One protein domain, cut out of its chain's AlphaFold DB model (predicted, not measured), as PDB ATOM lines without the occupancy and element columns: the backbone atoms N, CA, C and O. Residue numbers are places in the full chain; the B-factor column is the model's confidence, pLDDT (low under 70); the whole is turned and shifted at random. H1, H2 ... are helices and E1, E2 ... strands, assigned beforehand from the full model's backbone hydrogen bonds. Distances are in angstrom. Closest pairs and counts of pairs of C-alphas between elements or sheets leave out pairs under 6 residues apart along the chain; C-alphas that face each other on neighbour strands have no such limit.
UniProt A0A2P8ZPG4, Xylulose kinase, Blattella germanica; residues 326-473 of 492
ATOM      1  N   ILE A 326     -58.895 -12.470  48.726       87.69
ATOM      2  CA  ILE A 326     -57.538 -12.997  48.812       87.69
ATOM      3  C   ILE A 326     -56.640 -12.049  48.028       87.69
ATOM      4  O   ILE A 326     -56.993 -11.658  46.917       87.69
ATOM      5  N   ALA A 327     -55.448 -11.733  48.527       87.94
ATOM      6  CA  ALA A 327     -54.407 -11.158  47.678       87.94
ATOM      7  C   ALA A 327     -53.203 -12.083  47.567       87.94
ATOM      8  O   ALA A 327     -52.738 -12.649  48.552       87.94
ATOM      9  N   VAL A 328     -52.672 -12.206  46.351       86.81
ATOM     10  CA  VAL A 328     -51.481 -13.001  46.050       86.81
ATOM     11  C   VAL A 328     -50.432 -12.097  45.425       86.81
ATOM     12  O   VAL A 328     -50.575 -11.643  44.288       86.81
ATOM     13  N   SER A 329     -49.354 -11.842  46.159       84.62
ATOM     14  CA  SER A 329     -48.165 -11.169  45.638       84.62
ATOM     15  C   SER A 329     -47.177 -12.205  45.122       84.62
ATOM     16  O   SER A 329     -46.628 -12.963  45.915       84.62
ATOM     17  N   LEU A 330     -46.946 -12.235  43.809       82.19
ATOM     18  CA  LEU A 330     -46.071 -13.194  43.134       82.19
ATOM     19  C   LEU A 330     -44.712 -12.559  42.796       82.19
ATOM     20  O   LEU A 330     -44.533 -11.960  41.728       82.19
ATOM     21  N   GLY A 331     -43.759 -12.669  43.720       76.56
ATOM     22  CA  GLY A 331     -42.420 -12.079  43.626       76.56
ATOM     23  C   GLY A 331     -41.311 -13.110  43.813       76.56
ATOM     24  O   GLY A 331     -41.527 -14.298  43.582       76.56
ATOM     25  N   THR A 332     -40.121 -12.657  44.225       67.50
ATOM     26  CA  THR A 332     -39.001 -13.540  44.608       67.50
ATOM     27  C   THR A 332     -39.448 -14.558  45.653       67.50
ATOM     28  O   THR A 332     -39.242 -15.751  45.458       67.50
ATOM     29  N   SER A 333     -40.150 -14.081  46.680       74.06
ATOM     30  CA  SER A 333     -41.077 -14.864  47.487       74.06
ATOM     31  C   SER A 333     -42.511 -14.570  47.048       74.06
ATOM     32  O   SER A 333     -42.832 -13.454  46.619       74.06
ATOM     33  N   ASP A 334     -43.383 -15.562  47.179       82.62
ATOM     34  CA  ASP A 334     -44.816 -15.341  47.081       82.62
ATOM     35  C   ASP A 334     -45.386 -15.016  48.468       82.62
ATOM     36  O   ASP A 334     -44.899 -15.484  49.501       82.62
ATOM     37  N   THR A 335     -46.432 -14.200  48.521       84.88
ATOM     38  CA  THR A 335     -47.137 -13.900  49.771       84.88
ATOM     39  C   THR A 335     -48.632 -13.915  49.537       84.88
ATOM     40  O   THR A 335     -49.125 -13.260  48.617       84.88
ATOM     41  N   LEU A 336     -49.327 -14.686  50.362       89.31
ATOM     42  CA  LEU A 336     -50.773 -14.808  50.376       89.31
ATOM     43  C   LEU A 336     -51.322 -14.016  51.561       89.31
ATOM     44  O   LEU A 336     -50.831 -14.148  52.681       89.31
ATOM     45  N   PHE A 337     -52.335 -13.210  51.287       89.19
ATOM     46  CA  PHE A 337     -53.068 -12.416  52.257       89.19
ATOM     47  C   PHE A 337     -54.517 -12.891  52.253       89.19
ATOM     48  O   PHE A 337     -55.104 -13.041  51.179       89.19
ATOM     49  N   LEU A 338     -55.083 -13.107  53.435       88.69
ATOM     50  CA  LEU A 338     -56.462 -13.557  53.625       88.69
ATOM     51  C   LEU A 338     -57.143 -12.629  54.629       88.69
ATOM     52  O   LEU A 338     -56.499 -12.240  55.602       88.69
ATOM     53  N   ASN A 339     -58.422 -12.307  54.435       86.31
ATOM     54  CA  ASN A 339     -59.263 -11.786  55.517       86.31
ATOM     55  C   ASN A 339     -60.042 -12.949  56.153       86.31
ATOM     56  O   ASN A 339     -60.634 -13.757  55.437       86.31
ATOM     57  N   LEU A 340     -60.004 -13.055  57.481       86.31
ATOM     58  CA  LEU A 340     -60.527 -14.170  58.263       86.31
ATOM     59  C   LEU A 340     -61.322 -13.663  59.468       86.31
ATOM     60  O   LEU A 340     -60.778 -13.027  60.367       86.31
ATOM     61  N   SER A 341     -62.592 -14.038  59.546       84.81
ATOM     62  CA  SER A 341     -63.447 -13.692  60.689       84.81
ATOM     63  C   SER A 341     -63.156 -14.584  61.908       84.81
ATOM     64  O   SER A 341     -63.186 -14.118  63.042       84.81
ATOM     65  N   HIS A 342     -62.806 -15.856  61.677       85.81
ATOM     66  CA  HIS A 342     -62.493 -16.840  62.724       85.81
ATOM     67  C   HIS A 342     -61.239 -17.654  62.352       85.81
ATOM     68  O   HIS A 342     -61.360 -18.795  61.896       85.81
ATOM     69  N   PRO A 343     -60.030 -17.079  62.481       87.88
ATOM     70  CA  PRO A 343     -58.804 -17.771  62.106       87.88
ATOM     71  C   PRO A 343     -58.522 -18.955  63.036       87.88
ATOM     72  O   PRO A 343     -58.668 -18.864  64.257       87.88
ATOM     73  N   LYS A 344     -58.034 -20.059  62.468       91.69
ATOM     74  CA  LYS A 344     -57.392 -21.120  63.247       91.69
ATOM     75  C   LYS A 344     -55.943 -20.724  63.496       91.69
ATOM     76  O   LYS A 344     -55.172 -20.546  62.559       91.69
ATOM     77  N   ILE A 345     -55.560 -20.610  64.765       90.75
ATOM     78  CA  ILE A 345     -54.160 -20.391  65.127       90.75
ATOM     79  C   ILE A 345     -53.371 -21.648  64.760       90.75
ATOM     80  O   ILE A 345     -53.730 -22.740  65.210       90.75
ATOM     81  N   LEU A 346     -52.284 -21.499  64.005       90.06
ATOM     82  CA  LEU A 346     -51.319 -22.544  63.646       90.06
ATOM     83  C   LEU A 346     -49.894 -22.083  63.997       90.06
ATOM     84  O   LEU A 346     -49.680 -20.938  64.384       90.06
ATOM     85  N   LEU A 347     -48.913 -22.984  63.895       89.94
ATOM     86  CA  LEU A 347     -47.490 -22.629  64.039       89.94
ATOM     87  C   LEU A 347     -46.888 -22.035  62.755       89.94
ATOM     88  O   LEU A 347     -45.764 -21.532  62.775       89.94
ATOM     89  N   GLU A 348     -47.620 -22.135  61.650       86.50
ATOM     90  CA  GLU A 348     -47.253 -21.616  60.340       86.50
ATOM     91  C   GLU A 348     -48.214 -20.494  59.948       86.50
ATOM     92  O   GLU A 348     -49.416 -20.567  60.204       86.50
ATOM     93  N   GLY A 349     -47.671 -19.459  59.312       88.50
ATOM     94  CA  GLY A 349     -48.411 -18.249  58.978       88.50
ATOM     95  C   GLY A 349     -48.511 -17.264  60.138       88.50
ATOM     96  O   GLY A 349     -48.007 -17.491  61.239       88.50
ATOM     97  N   HIS A 350     -49.137 -16.130  59.847       91.94
ATOM     98  CA  HIS A 350     -49.311 -15.043  60.799       91.94
ATOM     99  C   HIS A 350     -50.757 -14.592  60.799       91.94
ATOM    100  O   HIS A 350     -51.243 -14.151  59.763       91.94
ATOM    101  N   ILE A 351     -51.418 -14.666  61.947       94.25
ATOM    102  CA  ILE A 351     -52.714 -14.044  62.189       94.25
ATOM    103  C   ILE A 351     -52.463 -12.663  62.789       94.25
ATOM    104  O   ILE A 351     -51.809 -12.539  63.820       94.25
ATOM    105  N   LEU A 352     -52.971 -11.627  62.137       93.62
ATOM    106  CA  LEU A 352     -52.852 -10.233  62.551       93.62
ATOM    107  C   LEU A 352     -54.255  -9.643  62.723       93.62
ATOM    108  O   LEU A 352     -55.201 -10.110  62.089       93.62
ATOM    109  N   CYS A 353     -54.421  -8.604  63.539       93.44
ATOM    110  CA  CYS A 353     -55.685  -7.870  63.580       93.44
ATOM    111  C   CYS A 353     -56.013  -7.272  62.201       93.44
ATOM    112  O   CYS A 353     -55.129  -6.750  61.521       93.44
ATOM    113  N   SER A 354     -57.286  -7.306  61.795       89.88
ATOM    114  CA  SER A 354     -57.715  -6.611  60.580       89.88
ATOM    115  C   SER A 354     -57.615  -5.090  60.773       89.88
ATOM    116  O   SER A 354     -58.092  -4.571  61.788       89.88
ATOM    117  N   PRO A 355     -57.054  -4.344  59.802       85.50
ATOM    118  CA  PRO A 355     -56.998  -2.886  59.883       85.50
ATOM    119  C   PRO A 355     -58.359  -2.209  59.639       85.50
ATOM    120  O   PRO A 355     -58.515  -1.018  59.904       85.50
ATOM    121  N   LEU A 356     -59.356  -2.939  59.128       80.81
ATOM    122  CA  LEU A 356     -60.672  -2.389  58.782       80.81
ATOM    123  C   LEU A 356     -61.785  -2.785  59.732       80.81
ATOM    124  O   LEU A 356     -62.705  -2.008  59.982       80.81
ATOM    125  N   GLU A 357     -61.734  -4.019  60.209       82.25
ATOM    126  CA  GLU A 357     -62.861  -4.650  60.866       82.25
ATOM    127  C   GLU A 357     -62.452  -5.044  62.270       82.25
ATOM    128  O   GLU A 357     -61.562  -5.863  62.481       82.25
ATOM    129  N   LYS A 358     -63.130  -4.460  63.259       82.94
ATOM    130  CA  LYS A 358     -62.771  -4.643  64.664       82.94
ATOM    131  C   LYS A 358     -62.765  -6.122  65.068       82.94
ATOM    132  O   LYS A 358     -61.944  -6.494  65.889       82.94
ATOM    133  N   SER A 359     -63.664  -6.957  64.567       85.56
ATOM    134  CA  SER A 359     -63.748  -8.369  64.967       85.56
ATOM    135  C   SER A 359     -63.002  -9.330  64.043       85.56
ATOM    136  O   SER A 359     -62.932 -10.508  64.372       85.56
ATOM    137  N   ALA A 360     -62.476  -8.857  62.912       88.50
ATOM    138  CA  ALA A 360     -61.820  -9.715  61.936       88.50
ATOM    139  C   ALA A 360     -60.298  -9.714  62.105       88.50
ATOM    140  O   ALA A 360     -59.693  -8.836  62.733       88.50
ATOM    141  N   PHE A 361     -59.679 -10.696  61.474       90.88
ATOM    142  CA  PHE A 361     -58.245 -10.894  61.418       90.88
ATOM    143  C   PHE A 361     -57.801 -10.967  59.966       90.88
ATOM    144  O   PHE A 361     -58.569 -11.312  59.077       90.88
ATOM    145  N   MET A 362     -56.534 -10.690  59.715       90.69
ATOM    146  CA  MET A 362     -55.901 -11.004  58.445       90.69
ATOM    147  C   MET A 362     -54.867 -12.102  58.653       90.69
ATOM    148  O   MET A 362     -54.171 -12.113  59.665       90.69
ATOM    149  N   ALA A 363     -54.742 -13.010  57.692       90.00
ATOM    150  CA  ALA A 363     -53.655 -13.975  57.676       90.00
ATOM    151  C   ALA A 363     -52.623 -13.644  56.600       90.00
ATOM    152  O   ALA A 363     -52.973 -13.269  55.480       90.00
ATOM    153  N   LEU A 364     -51.353 -13.836  56.946       89.62
ATOM    154  CA  LEU A 364     -50.211 -13.749  56.048       89.62
ATOM    155  C   LEU A 364     -49.522 -15.112  55.959       89.62
ATOM    156  O   LEU A 364     -49.042 -15.637  56.965       89.62
ATOM    157  N   LEU A 365     -49.409 -15.653  54.749       87.25
ATOM    158  CA  LEU A 365     -48.601 -16.839  54.458       87.25
ATOM    159  C   LEU A 365     -47.490 -16.459  53.477       87.25
ATOM    160  O   LEU A 365     -47.753 -15.952  52.384       87.25
ATOM    161  N   CYS A 366     -46.239 -16.700  53.866       84.88
ATOM    162  CA  CYS A 366     -45.062 -16.379  53.064       84.88
ATOM    163  C   CYS A 366     -44.419 -17.656  52.519       84.88
ATOM    164  O   CYS A 366     -44.082 -18.552  53.287       84.88
ATOM    165  N   PHE A 367     -44.182 -17.682  51.209       78.44
ATOM    166  CA  PHE A 367     -43.546 -18.788  50.497       78.44
ATOM    167  C   PHE A 367     -42.263 -18.269  49.854       78.44
ATOM    168  O   PHE A 367     -42.292 -17.397  48.986       78.44
ATOM    169  N   LYS A 368     -41.116 -18.765  50.300       74.12
ATOM    170  CA  LYS A 368     -39.791 -18.328  49.864       74.12
ATOM    171  C   LYS A 368     -39.505 -18.715  48.417       74.12
ATOM    172  O   LYS A 368     -38.881 -17.928  47.710       74.12
ATOM    173  N   ASN A 369     -39.963 -19.882  47.967       75.81
ATOM    174  CA  ASN A 369     -39.724 -20.379  46.612       75.81
ATOM    175  C   ASN A 369     -40.775 -19.833  45.626       75.81
ATOM    176  O   ASN A 369     -41.708 -20.527  45.222       75.81
ATOM    177  N   GLY A 370     -40.634 -18.552  45.264       82.31
ATOM    178  CA  GLY A 370     -41.502 -17.840  44.320       82.31
ATOM    179  C   GLY A 370     -40.939 -17.796  42.895       82.31
ATOM    180  O   GLY A 370     -40.952 -18.786  42.160       82.31
ATOM    181  N   SER A 371     -40.489 -16.616  42.456       78.75
ATOM    182  CA  SER A 371     -40.126 -16.357  41.055       78.75
ATOM    183  C   SER A 371     -38.862 -17.070  40.605       78.75
ATOM    184  O   SER A 371     -38.838 -17.530  39.472       78.75
ATOM    185  N   LEU A 372     -37.844 -17.197  41.462       73.94
ATOM    186  CA  LEU A 372     -36.580 -17.850  41.091       73.94
ATOM    187  C   LEU A 372     -36.793 -19.323  40.741       73.94
ATOM    188  O   LEU A 372     -36.227 -19.814  39.772       73.94
ATOM    189  N   THR A 373     -37.691 -19.992  41.458       78.75
ATOM    190  CA  THR A 373     -38.102 -21.362  41.158       78.75
ATOM    191  C   THR A 373     -38.843 -21.444  39.827       78.75
ATOM    192  O   THR A 373     -38.522 -22.283  38.988       78.75
ATOM    193  N   ARG A 374     -39.775 -20.517  39.566       82.94
ATOM    194  CA  ARG A 374     -40.456 -20.434  38.261       82.94
ATOM    195  C   ARG A 374     -39.480 -20.150  37.112       82.94
ATOM    196  O   ARG A 374     -39.627 -20.729  36.042       82.94
ATOM    197  N   GLU A 375     -38.493 -19.280  37.324       78.44
ATOM    198  CA  GLU A 375     -37.441 -18.953  36.352       78.44
ATOM    199  C   GLU A 375     -36.527 -20.150  36.090       78.44
ATOM    200  O   GLU A 375     -36.305 -20.485  34.930       78.44
ATOM    201  N   ARG A 376     -36.078 -20.850  37.138       76.88
ATOM    202  CA  ARG A 376     -35.273 -22.067  36.998       76.88
ATOM    203  C   ARG A 376     -35.992 -23.099  36.145       76.88
ATOM    204  O   ARG A 376     -35.405 -23.578  35.189       76.88
ATOM    205  N   ILE A 377     -37.252 -23.416  36.448       73.38
ATOM    206  CA  ILE A 377     -38.001 -24.421  35.678       73.38
ATOM    207  C   ILE A 377     -38.284 -23.940  34.257       73.38
ATOM    208  O   ILE A 377     -38.156 -24.735  33.329       73.38
ATOM    209  N   ARG A 378     -38.582 -22.651  34.048       72.00
ATOM    210  CA  ARG A 378     -38.652 -22.077  32.695       72.00
ATOM    211  C   ARG A 378     -37.356 -22.334  31.915       72.00
ATOM    212  O   ARG A 378     -37.428 -22.671  30.737       72.00
ATOM    213  N   ASP A 379     -36.202 -22.174  32.558       65.56
ATOM    214  CA  ASP A 379     -34.888 -22.260  31.912       65.56
ATOM    215  C   ASP A 379     -34.356 -23.702  31.807       65.56
ATOM    216  O   ASP A 379     -33.600 -24.014  30.887       65.56
ATOM    217  N   SER A 380     -34.753 -24.597  32.718       63.69
ATOM    218  CA  SER A 380     -34.210 -25.956  32.836       63.69
ATOM    219  C   SER A 380     -35.188 -27.070  32.451       63.69
ATOM    220  O   SER A 380     -34.743 -28.202  32.284       63.69
ATOM    221  N   CYS A 381     -36.493 -26.779  32.341       60.12
ATOM    222  CA  CYS A 381     -37.601 -27.736  32.186       60.12
ATOM    223  C   CYS A 381     -37.344 -29.084  32.891       60.12
ATOM    224  O   CYS A 381     -37.290 -30.124  32.234       60.12
ATOM    225  N   ALA A 382     -37.127 -29.028  34.209       42.50
ATOM    226  CA  ALA A 382     -37.055 -30.192  35.096       42.50
ATOM    227  C   ALA A 382     -38.380 -30.348  35.855       42.50
ATOM    228  O   ALA A 382     -39.260 -29.503  35.667       42.50
ATOM    229  N   GLU A 383     -38.511 -31.397  36.697       49.66
ATOM    230  CA  GLU A 383     -39.816 -32.020  37.008       49.66
ATOM    231  C   GLU A 383     -40.414 -31.932  38.483       49.66
ATOM    232  O   GLU A 383     -39.660 -32.175  39.403       49.66
ATOM    233  N   GLY A 384     -41.670 -31.545  38.829       55.16
ATOM    234  CA  GLY A 384     -42.234 -31.614  40.233       55.16
ATOM    235  C   GLY A 384     -42.574 -30.354  41.086       55.16
ATOM    236  O   GLY A 384     -42.899 -29.290  40.570       55.16
ATOM    237  N   LEU A 385     -42.606 -30.512  42.426       59.56
ATOM    238  CA  LEU A 385     -42.648 -29.451  43.459       59.56
ATOM    239  C   LEU A 385     -41.222 -29.118  43.894       59.56
ATOM    240  O   LEU A 385     -40.426 -30.028  44.129       59.56
ATOM    241  N   TYR A 386     -40.917 -27.836  44.070       70.25
ATOM    242  CA  TYR A 386     -39.533 -27.386  44.180       70.25
ATOM    243  C   TYR A 386     -39.298 -26.414  45.303       70.25
ATOM    244  O   TYR A 386     -39.913 -25.348  45.365       70.25
ATOM    245  N   PHE A 387     -38.310 -26.758  46.114       72.62
ATOM    246  CA  PHE A 387     -37.835 -25.931  47.201       72.62
ATOM    247  C   PHE A 387     -36.322 -25.750  47.043       72.62
ATOM    248  O   PHE A 387     -35.524 -26.460  47.660       72.62
ATOM    249  N   ASP A 388     -35.939 -24.824  46.154       68.56
ATOM    250  CA  ASP A 388     -34.543 -24.517  45.801       68.56
ATOM    251  C   ASP A 388     -33.754 -24.017  47.020       68.56
ATOM    252  O   ASP A 388     -32.581 -24.344  47.227       68.56
ATOM    253  N   ALA A 389     -34.431 -23.242  47.866       72.06
ATOM    254  CA  ALA A 389     -33.976 -22.860  49.189       72.06
ATOM    255  C   ALA A 389     -34.845 -23.528  50.260       72.06
ATOM    256  O   ALA A 389     -35.988 -23.896  49.995       72.06
ATOM    257  N   GLN A 390     -34.311 -23.613  51.486       78.56
ATOM    258  CA  GLN A 390     -35.093 -23.998  52.663       78.56
ATOM    259  C   GLN A 390     -36.363 -23.143  52.726       78.56
ATOM    260  O   GLN A 390     -36.264 -21.920  52.898       78.56
ATOM    261  N   GLU A 391     -37.510 -23.789  52.534       79.56
ATOM    262  CA  GLU A 391     -38.827 -23.163  52.505       79.56
ATOM    263  C   GLU A 391     -39.300 -22.824  53.925       79.56
ATOM    264  O   GLU A 391     -38.849 -23.414  54.910       79.56
ATOM    265  N   ILE A 392     -40.163 -21.813  54.025       72.62
ATOM    266  CA  ILE A 392     -40.787 -21.359  55.269       72.62
ATOM    267  C   ILE A 392     -42.023 -22.216  55.563       72.62
ATOM    268  O   ILE A 392     -42.199 -22.639  56.702       72.62
ATOM    269  N   ILE A 393     -42.865 -22.449  54.550       70.88
ATOM    270  CA  ILE A 393     -44.139 -23.173  54.646       70.88
ATOM    271  C   ILE A 393     -44.315 -24.043  53.384       70.88
ATOM    272  O   ILE A 393     -44.551 -23.481  52.307       70.88
ATOM    273  N   PRO A 394     -44.188 -25.383  53.471       72.12
ATOM    274  CA  PRO A 394     -43.742 -26.175  54.627       72.12
ATOM    275  C   PRO A 394     -42.220 -26.086  54.841       72.12
ATOM    276  O   PRO A 394     -41.481 -25.732  53.925       72.12
ATOM    277  N   PHE A 395     -41.715 -26.434  56.030       76.88
ATOM    278  CA  PHE A 395     -40.271 -26.391  56.327       76.88
ATOM    279  C   PHE A 395     -39.487 -27.539  55.655       76.88
ATOM    280  O   PHE A 395     -39.056 -28.493  56.301       76.88
ATOM    281  N   VAL A 396     -39.294 -27.457  54.338       79.44
ATOM    282  CA  VAL A 396     -38.652 -28.497  53.513       79.44
ATOM    283  C   VAL A 396     -37.662 -27.907  52.503       79.44
ATOM    284  O   VAL A 396     -37.660 -26.706  52.226       79.44
ATOM    285  N   LYS A 397     -36.805 -28.766  51.939       82.06
ATOM    286  CA  LYS A 397     -35.874 -28.430  50.856       82.06
ATOM    287  C   LYS A 397     -35.722 -29.625  49.915       82.06
ATOM    288  O   LYS A 397     -35.500 -30.736  50.386       82.06
ATOM    289  N   GLY A 398     -35.775 -29.386  48.606       81.88
ATOM    290  CA  GLY A 398     -35.589 -30.415  47.579       81.88
ATOM    291  C   GLY A 398     -36.690 -30.448  46.522       81.88
ATOM    292  O   GLY A 398     -37.602 -29.619  46.521       81.88
ATOM    293  N   ASP A 399     -36.581 -31.430  45.628       78.38
ATOM    294  CA  ASP A 399     -37.530 -31.670  44.545       78.38
ATOM    295  C   ASP A 399     -38.428 -32.864  44.895       78.38
ATOM    296  O   ASP A 399     -37.938 -33.979  45.088       78.38
ATOM    297  N   TYR A 400     -39.742 -32.657  44.919       76.62
ATOM    298  CA  TYR A 400     -40.725 -33.672  45.294       76.62
ATOM    299  C   TYR A 400     -41.684 -33.932  44.132       76.62
ATOM    300  O   TYR A 400     -42.333 -33.021  43.624       76.62
ATOM    301  N   ARG A 401     -41.789 -35.188  43.696       74.50
ATOM    302  CA  ARG A 401     -42.620 -35.599  42.554       74.50
ATOM    303  C   ARG A 401     -43.439 -36.814  42.946       74.50
ATOM    304  O   ARG A 401     -42.871 -37.783  43.444       74.50
ATOM    305  N   VAL A 402     -44.738 -36.799  42.669       72.38
ATOM    306  CA  VAL A 402     -45.620 -37.953  42.881       72.38
ATOM    307  C   VAL A 402     -46.479 -38.200  41.648       72.38
ATOM    308  O   VAL A 402     -46.911 -37.261  40.980       72.38
ATOM    309  N   ASN A 403     -46.711 -39.470  41.317       70.12
ATOM    310  CA  ASN A 403     -47.656 -39.844  40.267       70.12
ATOM    311  C   ASN A 403     -49.103 -39.884  40.803       70.12
ATOM    312  O   ASN A 403     -49.356 -39.680  41.988       70.12
ATOM    313  N   LYS A 404     -50.067 -40.214  39.933       70.81
ATOM    314  CA  LYS A 404     -51.495 -40.335  40.293       70.81
ATOM    315  C   LYS A 404     -51.795 -41.359  41.402       70.81
ATOM    316  O   LYS A 404     -52.880 -41.318  41.964       70.81
ATOM    317  N   ALA A 405     -50.873 -42.279  41.688       74.38
ATOM    318  CA  ALA A 405     -50.987 -43.275  42.752       74.38
ATOM    319  C   ALA A 405     -50.251 -42.854  44.043       74.38
ATOM    320  O   ALA A 405     -50.018 -43.696  44.905       74.38
ATOM    321  N   ASN A 406     -49.857 -41.578  44.171       68.62
ATOM    322  CA  ASN A 406     -49.059 -41.036  45.279       68.62
ATOM    323  C   ASN A 406     -47.689 -41.710  45.469       68.62
ATOM    324  O   ASN A 406     -47.101 -41.651  46.547       68.62
ATOM    325  N   VAL A 407     -47.149 -42.333  44.419       75.56
ATOM    326  CA  VAL A 407     -45.811 -42.936  44.450       75.56
ATOM    327  C   VAL A 407     -44.787 -41.911  43.979       75.56
ATOM    328  O   VAL A 407     -44.991 -41.255  42.953       75.56
ATOM    329  N   GLY A 408     -43.681 -41.798  44.719       75.56
ATOM    330  CA  GLY A 408     -42.546 -40.955  44.358       75.56
ATOM    331  C   GLY A 408     -41.958 -41.354  43.005       75.56
ATOM    332  O   GLY A 408     -41.671 -42.527  42.776       75.56
ATOM    333  N   ILE A 409     -41.775 -40.389  42.107       76.44
ATOM    334  CA  ILE A 409     -41.185 -40.624  40.781       76.44
ATOM    335  C   ILE A 409     -39.928 -39.782  40.595       76.44
ATOM    336  O   ILE A 409     -39.805 -38.697  41.152       76.44
ATOM    337  N   SER A 410     -38.979 -40.269  39.797       73.06
ATOM    338  CA  SER A 410     -37.786 -39.488  39.452       73.06
ATOM    339  C   SER A 410     -38.066 -38.447  38.370       73.06
ATOM    340  O   SER A 410     -37.341 -37.456  38.305       73.06
ATOM    341  N   LYS A 411     -39.094 -38.680  37.536       68.81
ATOM    342  CA  LYS A 411     -39.411 -37.867  36.363       68.81
ATOM    343  C   LYS A 411     -40.882 -38.042  35.882       68.81
ATOM    344  O   LYS A 411     -41.385 -39.164  35.982       68.81
ATOM    345  N   PHE A 412     -41.584 -37.013  35.388       69.19
ATOM    346  CA  PHE A 412     -42.779 -37.137  34.545       69.19
ATOM    347  C   PHE A 412     -42.413 -37.289  33.049       69.19
ATOM    348  O   PHE A 412     -41.264 -37.225  32.626       69.19
ATOM    349  N   ASN A 413     -43.420 -37.574  32.217       72.69
ATOM    350  CA  ASN A 413     -43.233 -37.952  30.810       72.69
ATOM    351  C   ASN A 413     -43.299 -36.770  29.812       72.69
ATOM    352  O   ASN A 413     -43.419 -37.020  28.613       72.69
ATOM    353  N   GLY A 414     -43.224 -35.509  30.260       74.31
ATOM    354  CA  GLY A 414     -43.281 -34.337  29.373       74.31
ATOM    355  C   GLY A 414     -42.992 -33.004  30.074       74.31
ATOM    356  O   GLY A 414     -43.510 -32.747  31.157       74.31
ATOM    357  N   LYS A 415     -42.205 -32.125  29.438       74.19
ATOM    358  CA  LYS A 415     -41.770 -30.827  30.003       74.19
ATOM    359  C   LYS A 415     -42.940 -29.885  30.311       74.19
ATOM    360  O   LYS A 415     -42.887 -29.089  31.242       74.19
ATOM    361  N   GLU A 416     -44.006 -29.972  29.527       77.25
ATOM    362  CA  GLU A 416     -45.251 -29.228  29.709       77.25
ATOM    363  C   GLU A 416     -46.003 -29.625  30.985       77.25
ATOM    364  O   GLU A 416     -46.647 -28.776  31.606       77.25
ATOM    365  N   ILE A 417     -45.881 -30.889  31.408       74.50
ATOM    366  CA  ILE A 417     -46.463 -31.379  32.663       74.50
ATOM    367  C   ILE A 417     -45.776 -30.692  33.844       74.50
ATOM    368  O   ILE A 417     -46.426 -30.412  34.843       74.50
ATOM    369  N   GLU A 418     -44.511 -30.310  33.702       73.94
ATOM    370  CA  GLU A 418     -43.713 -29.726  34.782       73.94
ATOM    371  C   GLU A 418     -43.951 -28.268  35.021       73.94
ATOM    372  O   GLU A 418     -44.130 -27.834  36.158       73.94
ATOM    373  N   VAL A 419     -43.981 -27.508  33.930       76.19
ATOM    374  CA  VAL A 419     -44.360 -26.103  33.988       76.19
ATOM    375  C   VAL A 419     -45.722 -26.000  34.669       76.19
ATOM    376  O   VAL A 419     -45.925 -25.141  35.523       76.19
ATOM    377  N   ARG A 420     -46.632 -26.928  34.353       81.50
ATOM    378  CA  ARG A 420     -47.933 -27.018  35.004       81.50
ATOM    379  C   ARG A 420     -47.835 -27.467  36.466       81.50
ATOM    380  O   ARG A 420     -48.412 -26.793  37.310       81.50
ATOM    381  N   ALA A 421     -47.079 -28.520  36.780       76.62
ATOM    382  CA  ALA A 421     -46.932 -29.060  38.135       76.62
ATOM    383  C   ALA A 421     -46.363 -28.037  39.131       76.62
ATOM    384  O   ALA A 421     -46.824 -27.977  40.267       76.62
ATOM    385  N   VAL A 422     -45.426 -27.184  38.706       81.44
ATOM    386  CA  VAL A 422     -44.876 -26.103  39.546       81.44
ATOM    387  C   VAL A 422     -45.958 -25.104  39.902       81.44
ATOM    388  O   VAL A 422     -46.117 -24.742  41.063       81.44
ATOM    389  N   ILE A 423     -46.677 -24.627  38.887       85.81
ATOM    390  CA  ILE A 423     -47.651 -23.552  39.043       85.81
ATOM    391  C   ILE A 423     -48.878 -24.068  39.802       85.81
ATOM    392  O   ILE A 423     -49.288 -23.451  40.783       85.81
ATOM    393  N   GLU A 424     -49.417 -25.229  39.415       87.38
ATOM    394  CA  GLU A 424     -50.511 -25.893  40.132       87.38
ATOM    395  C   GLU A 424     -50.097 -26.244  41.556       87.38
ATOM    396  O   GLU A 424     -50.805 -25.889  42.490       87.38
ATOM    397  N   GLY A 425     -48.930 -26.855  41.747       82.62
ATOM    398  CA  GLY A 425     -48.419 -27.218  43.063       82.62
ATOM    399  C   GLY A 425     -48.242 -26.011  43.985       82.62
ATOM    400  O   GLY A 425     -48.683 -26.043  45.133       82.62
ATOM    401  N   GLN A 426     -47.688 -24.905  43.473       88.12
ATOM    402  CA  GLN A 426     -47.563 -23.648  44.216       88.12
ATOM    403  C   GLN A 426     -48.923 -23.078  44.641       88.12
ATOM    404  O   GLN A 426     -49.017 -22.511  45.730       88.12
ATOM    405  N   PHE A 427     -49.956 -23.165  43.800       92.69
ATOM    406  CA  PHE A 427     -51.284 -22.637  44.130       92.69
ATOM    407  C   PHE A 427     -52.111 -23.594  44.992       92.69
ATOM    408  O   PHE A 427     -52.803 -23.127  45.894       92.69
ATOM    409  N   VAL A 428     -51.999 -24.906  44.781       90.25
ATOM    410  CA  VAL A 428     -52.633 -25.933  45.619       90.25
ATOM    411  C   VAL A 428     -52.078 -25.866  47.037       90.25
ATOM    412  O   VAL A 428     -52.862 -25.839  47.979       90.25
ATOM    413  N   ALA A 429     -50.756 -25.738  47.201       87.44
ATOM    414  CA  ALA A 429     -50.148 -25.539  48.516       87.44
ATOM    415  C   ALA A 429     -50.689 -24.273  49.197       87.44
ATOM    416  O   ALA A 429     -51.139 -24.321  50.338       87.44
ATOM    417  N   LYS A 430     -50.725 -23.142  48.477       91.88
ATOM    418  CA  LYS A 430     -51.295 -21.883  48.988       91.88
ATOM    419  C   LYS A 430     -52.746 -22.044  49.442       91.88
ATOM    420  O   LYS A 430     -53.097 -21.536  50.501       91.88
ATOM    421  N   ARG A 431     -53.575 -22.736  48.654       92.25
ATOM    422  CA  ARG A 431     -54.977 -22.996  48.993       92.25
ATOM    423  C   ARG A 431     -55.102 -23.894  50.223       92.25
ATOM    424  O   ARG A 431     -55.839 -23.530  51.128       92.25
ATOM    425  N   ALA A 432     -54.359 -24.998  50.280       89.88
ATOM    426  CA  ALA A 432     -54.384 -25.921  51.413       89.88
ATOM    427  C   ALA A 432     -54.008 -25.210  52.725       89.88
ATOM    428  O   ALA A 432     -54.771 -25.244  53.685       89.88
ATOM    429  N   HIS A 433     -52.905 -24.453  52.733       90.62
ATOM    430  CA  HIS A 433     -52.498 -23.690  53.918       90.62
ATOM    431  C   HIS A 433     -53.491 -22.574  54.285       90.62
ATOM    432  O   HIS A 433     -53.655 -22.260  55.462       90.62
ATOM    433  N   ALA A 434     -54.168 -21.964  53.307       91.00
ATOM    434  CA  ALA A 434     -55.245 -21.022  53.593       91.00
ATOM    435  C   ALA A 434     -56.430 -21.723  54.280       91.00
ATOM    436  O   ALA A 434     -56.933 -21.228  55.289       91.00
ATOM    437  N   GLU A 435     -56.856 -22.877  53.759       91.81
ATOM    438  CA  GLU A 435     -57.944 -23.691  54.317       91.81
ATOM    439  C   GLU A 435     -57.621 -24.179  55.742       91.81
ATOM    440  O   GLU A 435     -58.484 -24.132  56.625       91.81
ATOM    441  N   ASP A 436     -56.361 -24.531  56.013       90.75
ATOM    442  CA  ASP A 436     -55.887 -24.889  57.355       90.75
ATOM    443  C   ASP A 436     -56.027 -23.733  58.358       90.75
ATOM    444  O   ASP A 436     -56.372 -23.964  59.519       90.75
ATOM    445  N   LEU A 437     -55.835 -22.482  57.917       89.25
ATOM    446  CA  LEU A 437     -56.069 -21.277  58.728       89.25
ATOM    447  C   LEU A 437     -57.559 -20.924  58.882       89.25
ATOM    448  O   LEU A 437     -57.894 -19.966  59.580       89.25
ATOM    449  N   GLY A 438     -58.462 -21.699  58.277       89.00
ATOM    450  CA  GLY A 438     -59.908 -21.483  58.334       89.00
ATOM    451  C   GLY A 438     -60.470 -20.663  57.173       89.00
ATOM    452  O   GLY A 438     -61.627 -20.252  57.238       89.00
ATOM    453  N   PHE A 439     -59.693 -20.421  56.114       89.56
ATOM    454  CA  PHE A 439     -60.223 -19.821  54.893       89.56
ATOM    455  C   PHE A 439     -61.158 -20.797  54.167       89.56
ATOM    456  O   PHE A 439     -60.873 -21.985  54.049       89.56
ATOM    457  N   SER A 440     -62.249 -20.285  53.610       87.06
ATOM    458  CA  SER A 440     -63.123 -21.045  52.718       87.06
ATOM    459  C   SER A 440     -63.546 -20.168  51.553       87.06
ATOM    460  O   SER A 440     -63.949 -19.021  51.759       87.06
ATOM    461  N   THR A 441     -63.493 -20.707  50.340       85.06
ATOM    462  CA  THR A 441     -63.956 -19.991  49.152       85.06
ATOM    463  C   THR A 441     -65.481 -19.881  49.155       85.06
ATOM    464  O   THR A 441     -66.197 -20.822  49.499       85.06
ATOM    465  N   SER A 442     -65.988 -18.712  48.776       85.25
ATOM    466  CA  SER A 442     -67.411 -18.415  48.629       85.25
ATOM    467  C   SER A 442     -67.695 -17.867  47.228       85.25
ATOM    468  O   SER A 442     -66.780 -17.601  46.447       85.25
ATOM    469  N   LYS A 443     -68.977 -17.677  46.894       83.25
ATOM    470  CA  LYS A 443     -69.377 -17.059  45.617       83.25
ATOM    471  C   LYS A 443     -68.884 -15.615  45.473       83.25
ATOM    472  O   LYS A 443     -68.745 -15.144  44.349       83.25
ATOM    473  N   ASP A 444     -68.606 -14.955  46.594       84.62
ATOM    474  CA  ASP A 444     -68.146 -13.569  46.651       84.62
ATOM    475  C   ASP A 444     -66.617 -13.466  46.744       84.62
ATOM    476  O   ASP A 444     -66.075 -12.361  46.767       84.62
ATOM    477  N   THR A 445     -65.900 -14.599  46.785       87.62
ATOM    478  CA  THR A 445     -64.438 -14.603  46.846       87.62
ATOM    479  C   THR A 445     -63.844 -13.959  45.603       87.62
ATOM    480  O   THR A 445     -64.166 -14.319  44.471       87.62
ATOM    481  N   ARG A 446     -62.905 -13.038  45.818       89.38
ATOM    482  CA  ARG A 446     -62.127 -12.400  44.752       89.38
ATOM    483  C   ARG A 446     -60.649 -12.550  45.043       89.38
ATOM    484  O   ARG A 446     -60.214 -12.384  46.179       89.38
ATOM    485  N   ILE A 447     -59.866 -12.809  44.004       89.62
ATOM    486  CA  ILE A 447     -58.415 -12.930  44.125       89.62
ATOM    487  C   ILE A 447     -57.755 -11.722  43.478       89.62
ATOM    488  O   ILE A 447     -57.881 -11.500  42.280       89.62
ATOM    489  N   ILE A 448     -57.001 -10.953  44.252       89.38
ATOM    490  CA  ILE A 448     -56.209  -9.827  43.769       89.38
ATOM    491  C   ILE A 448     -54.774 -10.307  43.551       89.38
ATOM    492  O   ILE A 448     -54.016 -10.501  44.501       89.38
ATOM    493  N   ALA A 449     -54.378 -10.499  42.295       86.81
ATOM    494  CA  ALA A 449     -53.035 -10.942  41.940       86.81
ATOM    495  C   ALA A 449     -52.127  -9.763  41.563       86.81
ATOM    496  O   ALA A 449     -52.492  -8.875  40.790       86.81
ATOM    497  N   THR A 450     -50.905  -9.768  42.085       81.94
ATOM    498  CA  THR A 450     -49.888  -8.732  41.858       81.94
ATOM    499  C   THR A 450     -48.489  -9.349  41.781       81.94
ATOM    500  O   THR A 450     -48.315 -10.550  41.984       81.94
ATOM    501  N   GLY A 451     -47.473  -8.544  41.474       74.81
ATOM    502  CA  GLY A 451     -46.094  -8.998  41.288       74.81
ATOM    503  C   GLY A 451     -45.742  -9.332  39.836       74.81
ATOM    504  O   GLY A 451     -46.487  -9.057  38.900       74.81
ATOM    505  N   GLY A 452     -44.546  -9.882  39.621       71.00
ATOM    506  CA  GLY A 452     -44.030 -10.139  38.273       71.00
ATOM    507  C   GLY A 452     -44.885 -11.154  37.514       71.00
ATOM    508  O   GLY A 452     -45.292 -10.900  36.377       71.00
ATOM    509  N   ALA A 453     -45.216 -12.271  38.169       83.12
ATOM    510  CA  ALA A 453     -45.943 -13.371  37.538       83.12
ATOM    511  C   ALA A 453     -47.429 -13.064  37.286       83.12
ATOM    512  O   ALA A 453     -48.030 -13.705  36.428       83.12
ATOM    513  N   SER A 454     -48.009 -12.040  37.930       83.50
ATOM    514  CA  SER A 454     -49.393 -11.627  37.655       83.50
ATOM    515  C   SER A 454     -49.575 -10.977  36.276       83.50
ATOM    516  O   SER A 454     -50.696 -10.684  35.880       83.50
ATOM    517  N   ASN A 455     -48.492 -10.742  35.525       80.69
ATOM    518  CA  ASN A 455     -48.567 -10.311  34.125       80.69
ATOM    519  C   ASN A 455     -48.779 -11.489  33.151       80.69
ATOM    520  O   ASN A 455     -48.962 -11.256  31.959       80.69
ATOM    521  N   ASN A 456     -48.721 -12.741  33.622       83.81
ATOM    522  CA  ASN A 456     -48.927 -13.932  32.802       83.81
ATOM    523  C   ASN A 456     -50.347 -14.479  33.012       83.81
ATOM    524  O   ASN A 456     -50.646 -15.066  34.051       83.81
ATOM    525  N   LEU A 457     -51.208 -14.313  32.003       88.38
ATOM    526  CA  LEU A 457     -52.618 -14.717  32.058       88.38
ATOM    527  C   LEU A 457     -52.816 -16.214  32.315       88.38
ATOM    528  O   LEU A 457     -53.820 -16.596  32.897       88.38
ATOM    529  N   SER A 458     -51.868 -17.063  31.930       88.88
ATOM    530  CA  SER A 458     -51.981 -18.513  32.113       88.88
ATOM    531  C   SER A 458     -51.633 -18.940  33.530       88.88
ATOM    532  O   SER A 458     -52.299 -19.810  34.076       88.88
ATOM    533  N   ILE A 459     -50.660 -18.274  34.160       89.31
ATOM    534  CA  ILE A 459     -50.417 -18.427  35.601       89.31
ATOM    535  C   ILE A 459     -51.660 -17.980  36.378       89.31
ATOM    536  O   ILE A 459     -52.086 -18.671  37.300       89.31
ATOM    537  N   LEU A 460     -52.268 -16.857  35.981       91.38
ATOM    538  CA  LEU A 460     -53.518 -16.411  36.591       91.38
ATOM    539  C   LEU A 460     -54.645 -17.421  36.359       91.38
ATOM    540  O   LEU A 460     -55.320 -17.772  37.312       91.38
ATOM    541  N   GLN A 461     -54.816 -17.965  35.154       93.19
ATOM    542  CA  GLN A 461     -55.860 -18.962  34.911       93.19
ATOM    543  C   GLN A 461     -55.740 -20.156  35.868       93.19
ATOM    544  O   GLN A 461     -56.726 -20.520  36.495       93.19
ATOM    545  N   VAL A 462     -54.530 -20.683  36.085       93.06
ATOM    546  CA  VAL A 462     -54.323 -21.775  37.051       93.06
ATOM    547  C   VAL A 462     -54.670 -21.344  38.480       93.06
ATOM    548  O   VAL A 462     -55.316 -22.096  39.203       93.06
ATOM    549  N   LEU A 463     -54.289 -20.133  38.901       93.31
ATOM    550  CA  LEU A 463     -54.688 -19.595  40.208       93.31
ATOM    551  C   LEU A 463     -56.222 -19.512  40.339       93.31
ATOM    552  O   LEU A 463     -56.762 -19.855  41.391       93.31
ATOM    553  N   SER A 464     -56.914 -19.104  39.271       92.94
ATOM    554  CA  SER A 464     -58.374 -18.980  39.217       92.94
ATOM    555  C   SER A 464     -59.033 -20.349  39.315       92.94
ATOM    556  O   SER A 464     -60.003 -20.502  40.052       92.94
ATOM    557  N   ASP A 465     -58.492 -21.336  38.600       93.38
ATOM    558  CA  ASP A 465     -58.983 -22.712  38.580       93.38
ATOM    559  C   ASP A 465     -58.794 -23.376  39.952       93.38
ATOM    560  O   ASP A 465     -59.717 -23.994  40.482       93.38
ATOM    561  N   VAL A 466     -57.617 -23.204  40.571       93.19
ATOM    562  CA  VAL A 466     -57.297 -23.805  41.875       93.19
ATOM    563  C   VAL A 466     -58.169 -23.242  42.987       93.19
ATOM    564  O   VAL A 466     -58.637 -24.009  43.821       93.19
ATOM    565  N   PHE A 467     -58.402 -21.932  43.028       91.69
ATOM    566  CA  PHE A 467     -59.233 -21.310  44.066       91.69
ATOM    567  C   PHE A 467     -60.718 -21.238  43.689       91.69
ATOM    568  O   PHE A 467     -61.534 -20.873  44.531       91.69
ATOM    569  N   ASN A 468     -61.084 -21.604  42.457       92.62
ATOM    570  CA  ASN A 468     -62.442 -21.490  41.925       92.62
ATOM    571  C   ASN A 468     -63.058 -20.095  42.166       92.62
ATOM    572  O   ASN A 468     -64.190 -19.970  42.634       92.62
ATOM    573  N   ALA A 469     -62.282 -19.042  41.898       91.38
ATOM    574  CA  ALA A 469     -62.682 -17.660  42.143       91.38
ATOM    575  C   ALA A 469     -62.089 -16.705  41.095       91.38
ATOM    576  O   ALA A 469     -60.979 -16.940  40.610       91.38
ATOM    577  N   PRO A 470     -62.803 -15.620  40.742       91.19
ATOM    578  CA  PRO A 470     -62.336 -14.645  39.765       91.19
ATOM    579  C   PRO A 470     -61.058 -13.936  40.222       91.19
ATOM    580  O   PRO A 470     -60.923 -13.524  41.380       91.19
ATOM    581  N   ILE A 471     -60.143 -13.733  39.272       89.69
ATOM    582  CA  ILE A 471     -58.914 -12.968  39.483       89.69
ATOM    583  C   ILE A 471     -59.051 -11.554  38.946       89.69
ATOM    584  O   ILE A 471     -59.456 -11.320  37.809       89.69
ATOM    585  N   TYR A 472     -58.568 -10.623  39.750       85.44
ATOM    586  CA  TYR A 472     -58.393  -9.227  39.426       85.44
ATOM    587  C   TYR A 472     -56.909  -8.891  39.527       85.44
ATOM    588  O   TYR A 472     -56.229  -9.256  40.486       85.44
ATOM    589  N   THR A 473     -56.392  -8.165  38.546       80.12
ATOM    590  CA  THR A 473     -55.085  -7.521  38.659       80.12
ATOM    591  C   THR A 473     -55.308  -6.021  38.823       80.12
ATOM    592  O   THR A 473     -56.156  -5.450  38.128       80.12
TER     593      THR A 473
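This is residues 326 to 473 of the 492 residues of the protein "Xylulose kinase" of Blattella germanica (UniProt A0A2P8ZPG4). A twisted sheet of five strands has the long helix H2 and the shorter helix H3 packed on one face, while its other face has no named helix. H2 runs on past the sheet, and there H1 packs on its residues 418 to 423 and strand E5 of the small hairpin E5 and E6 packs on the overlapping stretch 418 to 429, making a second, smaller end to an elongated shape. The printed part has 148 residues, with three named helices and seven named strands in the order E1, E2, E3, E4, H1, E5, E6, H2, E7, H3. The large sheet is mixed, in the order E3, E4, E2, E1, E7, and the small one is antiparallel; the class is mixed, helices and strands. The whole is compact, with a radius of gyration of the C-alphas of 15.6 A, and spans 50 by 31 by 28 A.

The large sheet has E1, residues 326 to 330, which begins at C-alpha 326 at (-57.538, -12.997, 48.812); E2, residues 334 to 340, 19.3 A long; E3, residues 350 to 353; E4, residues 361 to 367, 19.9 A; and E7, residues 446 to 451, 16.8 A. H2, residues 415 to 436, is 31.3 A long and runs from C-alpha 415 at (-41.770, -30.827, 30.003) to C-alpha 436 at (-55.887, -24.889, 57.355). H3, residues 457 to 467, measures 15.2 A and H1, residues 371 to 380, measures 14.0 A. The small sheet has E5, residues 385 to 387, and E6, residues 398 to 400.

In the large sheet E3 and E7 are the edge strands. E3 and E4 form an antiparallel hairpin, with N 352 and O 362 2.8 A apart, within hydrogen-bond range. E4 and E2 are antiparallel, with N 336 and O 365 2.9 A apart. E1 and E2 form another hairpin, with N 329 and O 335 at 2.8 A. E1 and E7 are parallel at 18 degrees, with N 328 and O 448 at 2.9 A. H2 is on this sheet at a height of 11.8 A, over E4 and E2; on the local plane its line stands at 27 degrees to that of E2, only just along the strands. The closest C-alphas of E2 and H2 are those of Leu 336 and Lys 430, 7.2 A apart. H3 is on the same face at a height of 9.9 A, over E7, and at 40 degrees to it on the local plane, slantwise to the strands. H2 and H3 touch at Phe 427 and Leu 463, their closest C-alphas, 6.0 A apart, at a steep tilt of 41 degrees, the same way; H2 does so with residues 423 to 431 alone. With residues 418 to 423 alone H2 touches H1, closest at C-alphas 419 and 377, 6.8 A, at a shallow tilt of 22 degrees, opposite ways. H1 is not on the large sheet. The closest C-alphas of E5 and H2 are those of Leu 385 and Val 422, 5.6 A apart. E5 and E6 form a hairpin, with N 385 and O 400 at 2.8 A. H1 and H3 are apart. In H1, H2 and H3 every O i to N i+4 pair is within hydrogen-bond range.

The two C-alphas farthest apart are those of Lys 358 and Asn 413, 51.4 A. The printed part has no cut. The link from E6 to H2, residues 401 to 414, is long. Residues 447 to 448 of E7 pair in parallel with residues 471 to 472. The mean pLDDT of the printed part is 81.9; residues 332, 379 to 385, 388, 406 and 411 to 412 are under 70.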